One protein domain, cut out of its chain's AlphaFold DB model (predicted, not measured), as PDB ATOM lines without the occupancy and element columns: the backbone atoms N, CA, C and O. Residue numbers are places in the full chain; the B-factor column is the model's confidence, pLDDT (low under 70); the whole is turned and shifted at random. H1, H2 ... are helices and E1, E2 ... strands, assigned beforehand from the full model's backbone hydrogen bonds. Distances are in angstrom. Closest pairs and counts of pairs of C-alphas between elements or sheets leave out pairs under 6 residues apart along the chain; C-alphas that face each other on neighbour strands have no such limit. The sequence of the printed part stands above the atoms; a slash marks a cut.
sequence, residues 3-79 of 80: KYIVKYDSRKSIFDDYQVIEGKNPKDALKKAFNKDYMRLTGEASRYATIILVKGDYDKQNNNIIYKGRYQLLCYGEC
ATOM      1  N   LYS A   3      27.095  19.932 -15.634       90.56
ATOM      2  CA  LYS A   3      26.657  21.262 -15.209       90.56
ATOM      3  C   LYS A   3      25.274  21.186 -14.579       90.56
ATOM      4  O   LYS A   3      24.422  20.409 -15.026       90.56
ATOM      5  N   TYR A   4      25.080  21.985 -13.542       90.50
ATOM      6  CA  TYR A   4      23.835  22.073 -12.802       90.50
ATOM      7  C   TYR A   4      23.458  23.538 -12.624       90.50
ATOM      8  O   TYR A   4      24.277  24.344 -12.195       90.50
ATOM      9  N   ILE A   5      22.213  23.864 -12.943       88.81
ATOM     10  CA  ILE A   5      21.619  25.168 -12.682       88.81
ATOM     11  C   ILE A   5      21.025  25.127 -11.273       88.81
ATOM     12  O   ILE A   5      20.187  24.269 -10.987       88.81
ATOM     13  N   VAL A   6      21.478  26.034 -10.415       87.31
ATOM     14  CA  VAL A   6      21.049  26.220  -9.026       87.31
ATOM     15  C   VAL A   6      19.870  27.180  -8.982       87.31
ATOM     16  O   VAL A   6      19.946  28.273  -9.541       87.31
ATOM     17  N   LYS A   7      18.810  26.789  -8.272       82.50
ATOM     18  CA  LYS A   7      17.751  27.686  -7.802       82.50
ATOM     19  C   LYS A   7      17.691  27.648  -6.281       82.50
ATOM     20  O   LYS A   7      17.660  26.561  -5.702       82.50
ATOM     21  N   TYR A   8      17.615  28.816  -5.660       73.56
ATOM     22  CA  TYR A   8      17.460  28.955  -4.206       73.56
ATOM     23  C   TYR A   8      15.997  29.050  -3.769       73.56
ATOM     24  O   TYR A   8      15.667  28.737  -2.633       73.56
ATOM     25  N   ASP A   9      15.107  29.445  -4.679       68.56
ATOM     26  CA  ASP A   9      13.677  29.539  -4.420       68.56
ATOM     27  C   ASP A   9      12.900  28.908  -5.580       68.56
ATOM     28  O   ASP A   9      13.130  29.207  -6.752       68.56
ATOM     29  N   SER A  10      11.978  28.006  -5.244       62.00
ATOM     30  CA  SER A  10      11.064  27.378  -6.202       62.00
ATOM     31  C   SER A  10      10.022  28.344  -6.778       62.00
ATOM     32  O   SER A  10       9.475  28.072  -7.844       62.00
ATOM     33  N   ARG A  11       9.747  29.448  -6.070       60.00
ATOM     34  CA  ARG A  11       8.769  30.486  -6.424       60.00
ATOM     35  C   ARG A  11       9.380  31.619  -7.238       60.00
ATOM     36  O   ARG A  11       8.641  32.347  -7.894       60.00
ATOM     37  N   LYS A  12      10.706  31.771  -7.208       57.75
ATOM     38  CA  LYS A  12      11.408  32.738  -8.051       57.75
ATOM     39  C   LYS A  12      11.630  32.169  -9.444       57.75
ATOM     40  O   LYS A  12      11.876  30.975  -9.634       57.75
ATOM     41  N   SER A  13      11.556  33.057 -10.427       59.03
ATOM     42  CA  SER A  13      11.962  32.744 -11.787       59.03
ATOM     43  C   SER A  13      13.432  32.314 -11.799       59.03
ATOM     44  O   SER A  13      14.255  32.893 -11.092       59.03
ATOM     45  N   ILE A  14      13.784  31.319 -12.626       59.25
ATOM     46  CA  ILE A  14      15.196  30.961 -12.870       59.25
ATOM     47  C   ILE A  14      15.987  32.186 -13.306       59.25
ATOM     48  O   ILE A  14      17.174  32.248 -13.042       59.25
ATOM     49  N   PHE A  15      15.347  33.124 -13.991       59.75
ATOM     50  CA  PHE A  15      16.024  34.167 -14.743       59.75
ATOM     51  C   PHE A  15      16.626  35.280 -13.879       59.75
ATOM     52  O   PHE A  15      17.503  35.980 -14.374       59.75
ATOM     53  N   ASP A  16      16.229  35.393 -12.608       58.47
ATOM     54  CA  ASP A  16      16.670  36.495 -11.744       58.47
ATOM     55  C   ASP A  16      17.899  36.145 -10.885       58.47
ATOM     56  O   ASP A  16      18.786  36.975 -10.740       58.47
ATOM     57  N   ASP A  17      18.002  34.912 -10.365       65.50
ATOM     58  CA  ASP A  17      19.001  34.538  -9.340       65.50
ATOM     59  C   ASP A  17      19.561  33.103  -9.535       65.50
ATOM     60  O   ASP A  17      19.668  32.324  -8.580       65.50
ATOM     61  N   TYR A  18      19.884  32.686 -10.770       75.38
ATOM     62  CA  TYR A  18      20.483  31.360 -11.002       75.38
ATOM     63  C   TYR A  18      22.014  31.381 -10.992       75.38
ATOM     64  O   TYR A  18      22.668  32.289 -11.504       75.38
ATOM     65  N   GLN A  19      22.599  30.301 -10.478       85.88
ATOM     66  CA  GLN A  19      24.036  30.040 -10.546       85.88
ATOM     67  C   GLN A  19      24.275  28.716 -11.269       85.88
ATOM     68  O   GLN A  19      23.585  27.733 -11.013       85.88
ATOM     69  N   VAL A  20      25.253  28.660 -12.173       89.81
ATOM     70  CA  VAL A  20      25.669  27.394 -12.794       89.81
ATOM     71  C   VAL A  20      26.867  26.848 -12.029       89.81
ATOM     72  O   VAL A  20      27.878  27.532 -11.885       89.81
ATOM     73  N   ILE A  21      26.751  25.617 -11.541       92.75
ATOM     74  CA  ILE A  21      27.809  24.901 -10.826       92.75
ATOM     75  C   ILE A  21      28.198  23.636 -11.589       92.75
ATOM     76  O   ILE A  21      27.399  23.066 -12.334       92.75
ATOM     77  N   GLU A  22      29.426  23.166 -11.386       93.94
ATOM     78  CA  GLU A  22      29.961  22.010 -12.104       93.94
ATOM     79  C   GLU A  22      30.531  20.958 -11.158       93.94
ATOM     80  O   GLU A  22      31.205  21.273 -10.177       93.94
ATOM     81  N   GLY A  23      30.317  19.688 -11.493       92.50
ATOM     82  CA  GLY A  23      30.869  18.571 -10.733       92.50
ATOM     83  C   GLY A  23      30.693  17.230 -11.436       92.50
ATOM     84  O   GLY A  23      30.026  17.118 -12.470       92.50
ATOM     85  N   LYS A  24      31.309  16.181 -10.881       92.00
ATOM     86  CA  LYS A  24      31.102  14.806 -11.367       92.00
ATOM     87  C   LYS A  24      29.675  14.353 -11.060       92.00
ATOM     88  O   LYS A  24      28.959  13.915 -11.959       92.00
ATOM     89  N   ASN A  25      29.234  14.564  -9.825       91.19
ATOM     90  CA  ASN A  25      27.869  14.340  -9.360       91.19
ATOM     91  C   ASN A  25      27.311  15.630  -8.699       91.19
ATOM     92  O   ASN A  25      28.064  16.592  -8.527       91.19
ATOM     93  N   PRO A  26      26.010  15.693  -8.354       91.44
ATOM     94  CA  PRO A  26      25.421  16.901  -7.773       91.44
ATOM     95  C   PRO A  26      25.984  17.268  -6.391       91.44
ATOM     96  O   PRO A  26      26.164  18.448  -6.113       91.44
ATOM     97  N   LYS A  27      26.298  16.281  -5.535       91.75
ATOM     98  CA  LYS A  27      26.881  16.534  -4.205       91.75
ATOM     99  C   LYS A  27      28.268  17.159  -4.326       91.75
ATOM    100  O   LYS A  27      28.531  18.154  -3.665       91.75
ATOM    101  N   ASP A  28      29.110  16.639  -5.219       93.19
ATOM    102  CA  ASP A  28      30.438  17.199  -5.493       93.19
ATOM    103  C   ASP A  28      30.335  18.637  -6.012       93.19
ATOM    104  O   ASP A  28      31.116  19.495  -5.612       93.19
ATOM    105  N   ALA A  29      29.370  18.904  -6.901       93.44
ATOM    106  CA  ALA A  29      29.147  20.242  -7.440       93.44
ATOM    107  C   ALA A  29      28.760  21.233  -6.330       93.44
ATOM    108  O   ALA A  29      29.323  22.323  -6.258       93.44
ATOM    109  N   LEU A  30      27.844  20.835  -5.440       92.25
ATOM    110  CA  LEU A  30      27.430  21.641  -4.290       92.25
ATOM    111  C   LEU A  30      28.577  21.856  -3.297       92.25
ATOM    112  O   LEU A  30      28.824  22.989  -2.888       92.25
ATOM    113  N   LYS A  31      29.317  20.794  -2.953       92.19
ATOM    114  CA  LYS A  31      30.468  20.878  -2.046       92.19
ATOM    115  C   LYS A  31      31.537  21.813  -2.602       92.19
ATOM    116  O   LYS A  31      32.065  22.633  -1.863       92.19
ATOM    117  N   LYS A  32      31.819  21.745  -3.905       93.00
ATOM    118  CA  LYS A  32      32.782  22.635  -4.567       93.00
ATOM    119  C   LYS A  32      32.304  24.089  -4.615       93.00
ATOM    120  O   LYS A  32      33.120  24.988  -4.449       93.00
ATOM    121  N   ALA A  33      31.015  24.323  -4.864       91.75
ATOM    122  CA  ALA A  33      30.465  25.671  -5.019       91.75
ATOM    123  C   ALA A  33      30.253  26.402  -3.685       91.75
ATOM    124  O   ALA A  33      30.473  27.606  -3.614       91.75
ATOM    125  N   PHE A  34      29.839  25.682  -2.639       90.06
ATOM    126  CA  PHE A  34      29.396  26.277  -1.373       90.06
ATOM    127  C   PHE A  34      30.224  25.843  -0.159       90.06
ATOM    128  O   PHE A  34      29.984  26.330   0.940       90.06
ATOM    129  N   ASN A  35      31.176  24.919  -0.330       91.25
ATOM    130  CA  ASN A  35      31.981  24.327   0.746       91.25
ATOM    131  C   ASN A  35      31.152  23.715   1.895       91.25
ATOM    132  O   ASN A  35      31.605  23.613   3.033       91.25
ATOM    133  N   LYS A  36      29.930  23.269   1.590       88.50
ATOM    134  CA  LYS A  36      28.987  22.669   2.540       88.50
ATOM    135  C   LYS A  36      28.540  21.290   2.077       88.50
ATOM    136  O   LYS A  36      28.552  20.993   0.881       88.50
ATOM    137  N   ASP A  37      28.143  20.459   3.033       89.69
ATOM    138  CA  ASP A  37      27.537  19.164   2.749       89.69
ATOM    139  C   ASP A  37      26.022  19.300   2.617       89.69
ATOM    140  O   ASP A  37      25.354  19.961   3.411       89.69
ATOM    141  N   TYR A  38      25.488  18.660   1.581       91.81
ATOM    142  CA  TYR A  38      24.069  18.693   1.259       91.81
ATOM    143  C   TYR A  38      23.508  17.281   1.151       91.81
ATOM    144  O   TYR A  38      24.113  16.377   0.553       91.81
ATOM    145  N   MET A  39      22.291  17.107   1.653       92.88
ATOM    146  CA  MET A  39      21.535  15.869   1.545       92.88
ATOM    147  C   MET A  39      20.412  16.000   0.522       92.88
ATOM    148  O   MET A  39      19.760  17.035   0.419       92.88
ATOM    149  N   ARG A  40      20.193  14.936  -0.256       93.00
ATOM    150  CA  ARG A  40      19.115  14.901  -1.246       93.00
ATOM    151  C   ARG A  40      17.784  14.730  -0.524       93.00
ATOM    152  O   ARG A  40      17.628  13.775   0.231       93.00
ATOM    153  N   LEU A  41      16.835  15.613  -0.805       91.75
ATOM    154  CA  LEU A  41      15.473  15.551  -0.286       91.75
ATOM    155  C   LEU A  41      14.550  14.942  -1.345       91.75
ATOM    156  O   LEU A  41      14.609  15.295  -2.525       91.75
ATOM    157  N   THR A  42      13.698  14.012  -0.927       89.88
ATOM    158  CA  THR A  42      12.739  13.305  -1.786       89.88
ATOM    159  C   THR A  42      11.346  13.332  -1.156       89.88
ATOM    160  O   THR A  42      11.196  13.670   0.019       89.88
ATOM    161  N   GLY A  43      10.308  13.023  -1.941       88.75
ATOM    162  CA  GLY A  43       8.925  13.028  -1.456       88.75
ATOM    163  C   GLY A  43       8.513  14.392  -0.895       88.75
ATOM    164  O   GLY A  43       8.822  15.429  -1.484       88.75
ATOM    165  N   GLU A  44       7.853  14.398   0.260       88.00
ATOM    166  CA  GLU A  44       7.387  15.629   0.912       88.00
ATOM    167  C   GLU A  44       8.525  16.540   1.383       88.00
ATOM    168  O   GLU A  44       8.386  17.762   1.336       88.00
ATOM    169  N   ALA A  45       9.681  15.973   1.748       85.94
ATOM    170  CA  ALA A  45      10.830  16.747   2.218       85.94
ATOM    171  C   ALA A  45      11.364  17.714   1.150       85.94
ATOM    172  O   ALA A  45      11.946  18.744   1.478       85.94
ATOM    173  N   SER A  46      11.128  17.421  -0.134       85.06
ATOM    174  CA  SER A  46      11.531  18.289  -1.247       85.06
ATOM    175  C   SER A  46      10.931  19.700  -1.179       85.06
ATOM    176  O   SER A  46      11.526  20.626  -1.728       85.06
ATOM    177  N   ARG A  47       9.802  19.880  -0.474       83.62
ATOM    178  CA  ARG A  47       9.157  21.185  -0.245       83.62
ATOM    179  C   ARG A  47       9.980  22.118   0.645       83.62
ATOM    180  O   ARG A  47       9.791  23.326   0.575       83.62
ATOM    181  N   TYR A  48      10.882  21.563   1.451       86.00
ATOM    182  CA  TYR A  48      11.743  22.300   2.380       86.00
ATOM    183  C   TYR A  48      13.185  22.414   1.869       86.00
ATOM    184  O   TYR A  48      14.111  22.639   2.646       86.00
ATOM    185  N   ALA A  49      13.401  22.201   0.569       87.75
ATOM    186  CA  ALA A  49      14.726  22.264  -0.022       87.75
ATOM    187  C   ALA A  49      15.303  23.678   0.017       87.75
ATOM    188  O   ALA A  49      14.645  24.640  -0.366       87.75
ATOM    189  N   THR A  50      16.563  23.772   0.431       86.56
ATOM    190  CA  THR A  50      17.354  25.006   0.393       86.56
ATOM    191  C   THR A  50      17.846  25.295  -1.022       86.56
ATOM    192  O   THR A  50      17.978  26.446  -1.420       86.56
ATOM    193  N   ILE A  51      18.150  24.237  -1.782       89.25
ATOM    194  CA  ILE A  51      18.675  24.331  -3.141       89.25
ATOM    195  C   ILE A  51      17.972  23.315  -4.037       89.25
ATOM    196  O   ILE A  51      17.809  22.146  -3.684       89.25
ATOM    197  N   ILE A  52      17.606  23.747  -5.239       90.12
ATOM    198  CA  ILE A  52      17.079  22.891  -6.297       90.12
ATOM    199  C   ILE A  52      18.046  22.938  -7.475       90.12
ATOM    200  O   ILE A  52      18.377  24.010  -7.974       90.12
ATOM    201  N   LEU A  53      18.485  21.769  -7.937       90.94
ATOM    202  CA  LEU A  53      19.365  21.636  -9.093       90.94
ATOM    203  C   LEU A  53      18.618  21.083 -10.302       90.94
ATOM    204  O   LEU A  53      17.819  20.149 -10.189       90.94
ATOM    205  N   VAL A  54      18.965  21.607 -11.472       90.56
ATOM    206  CA  VAL A  54      18.565  21.073 -12.776       90.56
ATOM    207  C   VAL A  54      19.823  20.756 -13.570       90.56
ATOM    208  O   VAL A  54      20.679  21.618 -13.746       90.56
ATOM    209  N   LYS A  55      19.954  19.522 -14.061       91.56
ATOM    210  CA  LYS A  55      21.097  19.130 -14.893       91.56
ATOM    211  C   LYS A  55      20.915  19.642 -16.324       91.56
ATOM    212  O   LYS A  55      19.983  19.231 -17.018       91.56
ATOM    213  N   GLY A  56      21.838  20.471 -16.792       90.06
ATOM    214  CA  GLY A  56      21.776  21.032 -18.137       90.06
ATOM    215  C   GLY A  56      22.778  22.152 -18.356       90.06
ATOM    216  O   GLY A  56      23.525  22.523 -17.451       90.06
ATOM    217  N   ASP A  57      22.775  22.679 -19.571       87.56
ATOM    218  CA  ASP A  57      23.461  23.917 -19.917       87.56
ATOM    219  C   ASP A  57      22.441  25.056 -19.921       87.56
ATOM    220  O   ASP A  57      21.313  24.884 -20.380       87.56
ATOM    221  N   TYR A  58      22.826  26.216 -19.399       84.06
ATOM    222  CA  TYR A  58      22.010  27.414 -19.519       84.06
ATOM    223  C   TYR A  58      22.439  28.193 -20.766       84.06
ATOM    224  O   TYR A  58      23.589  28.627 -20.869       84.06
ATOM    225  N   ASP A  59      21.513  28.346 -21.705       83.88
ATOM    226  CA  ASP A  59      21.659  29.171 -22.895       83.88
ATOM    227  C   ASP A  59      21.226  30.604 -22.572       83.88
ATOM    228  O   ASP A  59      20.037  30.916 -22.476       83.88
ATOM    229  N   LYS A  60      22.221  31.481 -22.409       77.81
ATOM    230  CA  LYS A  60      22.010  32.903 -22.115       77.81
ATOM    231  C   LYS A  60      21.366  33.670 -23.268       77.81
ATOM    232  O   LYS A  60      20.701  34.662 -23.004       77.81
ATOM    233  N   GLN A  61      21.575  33.251 -24.516       82.19
ATOM    234  CA  GLN A  61      21.081  33.984 -25.687       82.19
ATOM    235  C   GLN A  61      19.576  33.793 -25.854       82.19
ATOM    236  O   GLN A  61      18.855  34.746 -26.129       82.19
ATOM    237  N   ASN A  62      19.111  32.566 -25.626       80.50
ATOM    238  CA  ASN A  62      17.703  32.193 -25.749       80.50
ATOM    239  C   ASN A  62      16.972  32.141 -24.402       80.50
ATOM    240  O   ASN A  62      15.811  31.741 -24.349       80.50
ATOM    241  N   ASN A  63      17.656  32.518 -23.318       75.00
ATOM    242  CA  ASN A  63      17.141  32.482 -21.955       75.00
ATOM    243  C   ASN A  63      16.512  31.118 -21.598       75.00
ATOM    244  O   ASN A  63      15.391  31.040 -21.096       75.00
ATOM    245  N   ASN A  64      17.213  30.024 -21.910       82.00
ATOM    246  CA  ASN A  64      16.660  28.671 -21.842       82.00
ATOM    247  C   ASN A  64      17.610  27.683 -21.150       82.00
ATOM    248  O   ASN A  64      18.827  27.841 -21.176       82.00
ATOM    249  N   ILE A  65      17.058  26.624 -20.552       81.00
ATOM    250  CA  ILE A  65      17.841  25.492 -20.051       81.00
ATOM    251  C   ILE A  65      17.802  24.370 -21.084       81.00
ATOM    252  O   ILE A  65      16.762  23.763 -21.338       81.00
ATOM    253  N   ILE A  66      18.972  24.035 -21.617       86.69
ATOM    254  CA  ILE A  66      19.177  22.861 -22.456       86.69
ATOM    255  C   ILE A  66      19.441  21.675 -21.528       86.69
ATOM    256  O   ILE A  66      20.551  21.464 -21.027       86.69
ATOM    257  N   TYR A  67      18.389  20.907 -21.256       83.56
ATOM    258  CA  TYR A  67      18.463  19.741 -20.380       83.56
ATOM    259  C   TYR A  67      19.405  18.677 -20.948       83.56
ATOM    260  O   TYR A  67      19.315  18.295 -22.114       83.56
ATOM    261  N   LYS A  68      20.283  18.142 -20.097       78.81
ATOM    262  CA  LYS A  68      21.149  17.011 -20.453       78.81
ATOM    263  C   LYS A  68      20.588  15.717 -19.876       78.81
ATOM    264  O   LYS A  68      20.931  15.326 -18.758       78.81
ATOM    265  N   GLY A  69      19.754  15.051 -20.673       80.25
ATOM    266  CA  GLY A  69      19.048  13.819 -20.312       80.25
ATOM    267  C   GLY A  69      17.603  14.083 -19.884       80.25
ATOM    268  O   GLY A  69      17.011  15.093 -20.259       80.25
ATOM    269  N   ARG A  70      17.024  13.168 -19.097       81.69
ATOM    270  CA  ARG A  70      15.663  13.334 -18.569       81.69
ATOM    271  C   ARG A  70      15.610  14.537 -17.629       81.69
ATOM    272  O   ARG A  70      16.422  14.636 -16.709       81.69
ATOM    273  N   TYR A  71      14.618  15.403 -17.827       82.69
ATOM    274  CA  TYR A  71      14.340  16.486 -16.893       82.69
ATOM    275  C   TYR A  71      14.073  15.925 -15.492       82.69
ATOM    276  O   TYR A  71      13.180  15.097 -15.294       82.69
ATOM    277  N   GLN A  72      14.866  16.375 -14.523       84.75
ATOM    278  CA  GLN A  72      14.718  16.006 -13.125       84.75
ATOM    279  C   GLN A  72      15.118  17.187 -12.244       84.75
ATOM    280  O   GLN A  72      16.225  17.712 -12.365       84.75
ATOM    281  N   LEU A  73      14.221  17.560 -11.331       87.69
ATOM    282  CA  LEU A  73      14.535  18.462 -10.231       87.69
ATOM    283  C   LEU A  73      15.210  17.660  -9.122       87.69
ATOM    284  O   LEU A  73      14.682  16.644  -8.658       87.69
ATOM    285  N   LEU A  74      16.399  18.096  -8.723       91.38
ATOM    286  CA  LEU A  74      17.146  17.488  -7.634       91.38
ATOM    287  C   LEU A  74      17.129  18.451  -6.449       91.38
ATOM    288  O   LEU A  74      17.845  19.448  -6.440       91.38
ATOM    289  N   CYS A  75      16.285  18.157  -5.469       92.25
ATOM    290  CA  CYS A  75      16.122  18.971  -4.271       92.25
ATOM    291  C   CYS A  75      17.151  18.584  -3.202       92.25
ATOM    292  O   CYS A  75      17.364  17.396  -2.946       92.25
ATOM    293  N   TYR A  76      17.761  19.581  -2.565       92.56
ATOM    294  CA  TYR A  76      18.788  19.417  -1.542       92.56
ATOM    295  C   TYR A  76      18.551  20.340  -0.342       92.56
ATOM    296  O   TYR A  76      18.108  21.477  -0.498       92.56
ATOM    297  N   GLY A  77      18.873  19.841   0.851       90.06
ATOM    298  CA  GLY A  77      18.945  20.609   2.097       90.06
ATOM    299  C   GLY A  77      20.347  20.533   2.700       90.06
ATOM    300  O   GLY A  77      21.083  19.585   2.413       90.06
ATOM    301  N   GLU A  78      20.728  21.532   3.495       85.75
ATOM    302  CA  GLU A  78      21.998  21.517   4.234       85.75
ATOM    303  C   GLU A  78      21.990  20.401   5.290       85.75
ATOM    304  O   GLU A  78      21.000  20.212   6.002       85.75
ATOM    305  N   CYS A  79      23.090  19.652   5.391       79.56
ATOM    306  CA  CYS A  79      23.315  18.783   6.541       79.56
ATOM    307  C   CYS A  79      23.608  19.676   7.759       79.56
ATOM    308  O   CYS A  79      24.486  20.534   7.672       79.56
TER     309      CYS A  79
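This is residues 3 to 79 of the 80 residues of an uncharacterized protein of Clostridiales bacterium (UniProt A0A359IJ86). A strongly twisted sheet of six strands curls round helix H1, while the short helix H2 packs on strand E6. The long strand E4 runs through the middle of the sheet and bends sharply, and its far part makes with E5 a hairpin at one end of the longest axis. The 77 printed residues hold E1, E2, H1, E3, H2, E4, E5 and E6 in that order, in the mixed class; the branched sheet is antiparallel. The whole is compact, with a radius of gyration of the C-alphas of 11.9 A and spans of 36 by 26 by 23 A.

E1, residues 3 to 7, and E2, residues 19 to 23, form an antiparallel hairpin, with N 4 and O 21 2.8 A apart. H1, residues 26 to 34, is on the sheet; its closest C-alpha to E2 is that of Ala 29, 4.1 A from that of Gly 23. E3, residues 38 to 41, is an edge strand, antiparallel to E6, residues 73 to 78, with N 41 and O 75 2.8 A apart. H2, residues 43 to 48, is on the sheet at a height of 7.9 A; its closest C-alpha to E6 is that of Ser 46, 5.5 A from that of Cys 75. E4, residues 51 to 59, has E1 on one side, with N 5 and O 54 2.8 A apart. On the other side are E6, with N 53 and O 74 2.8 A apart, and E5, residues 64 to 67, with N 59 and O 64 2.8 A apart. In H1 every O i to N i+4 pair is within hydrogen-bond range; in H2 0 of 2 are, but 3 of 3 O i to N i+3 pairs are.

E1 begins at C-alpha 3 (26.657, 21.262, -15.209). H1 is 12.0 A long and E4 20.6 A, with a bend of 80 degrees at C-alpha 56 (21.776, 21.032, -18.137). E6, 16.6 A long, ends at C-alpha 78 (21.998, 21.517, 4.234).

The C-alphas farthest apart, those of Gln 61 and Cys 79, are 35.7 A apart. The printed part has no cut. The link from E1 to E2 is long, with 11 residues, and the other links are tight. The mean pLDDT of the printed part is 84.4; residues 9 to 17 are under 70.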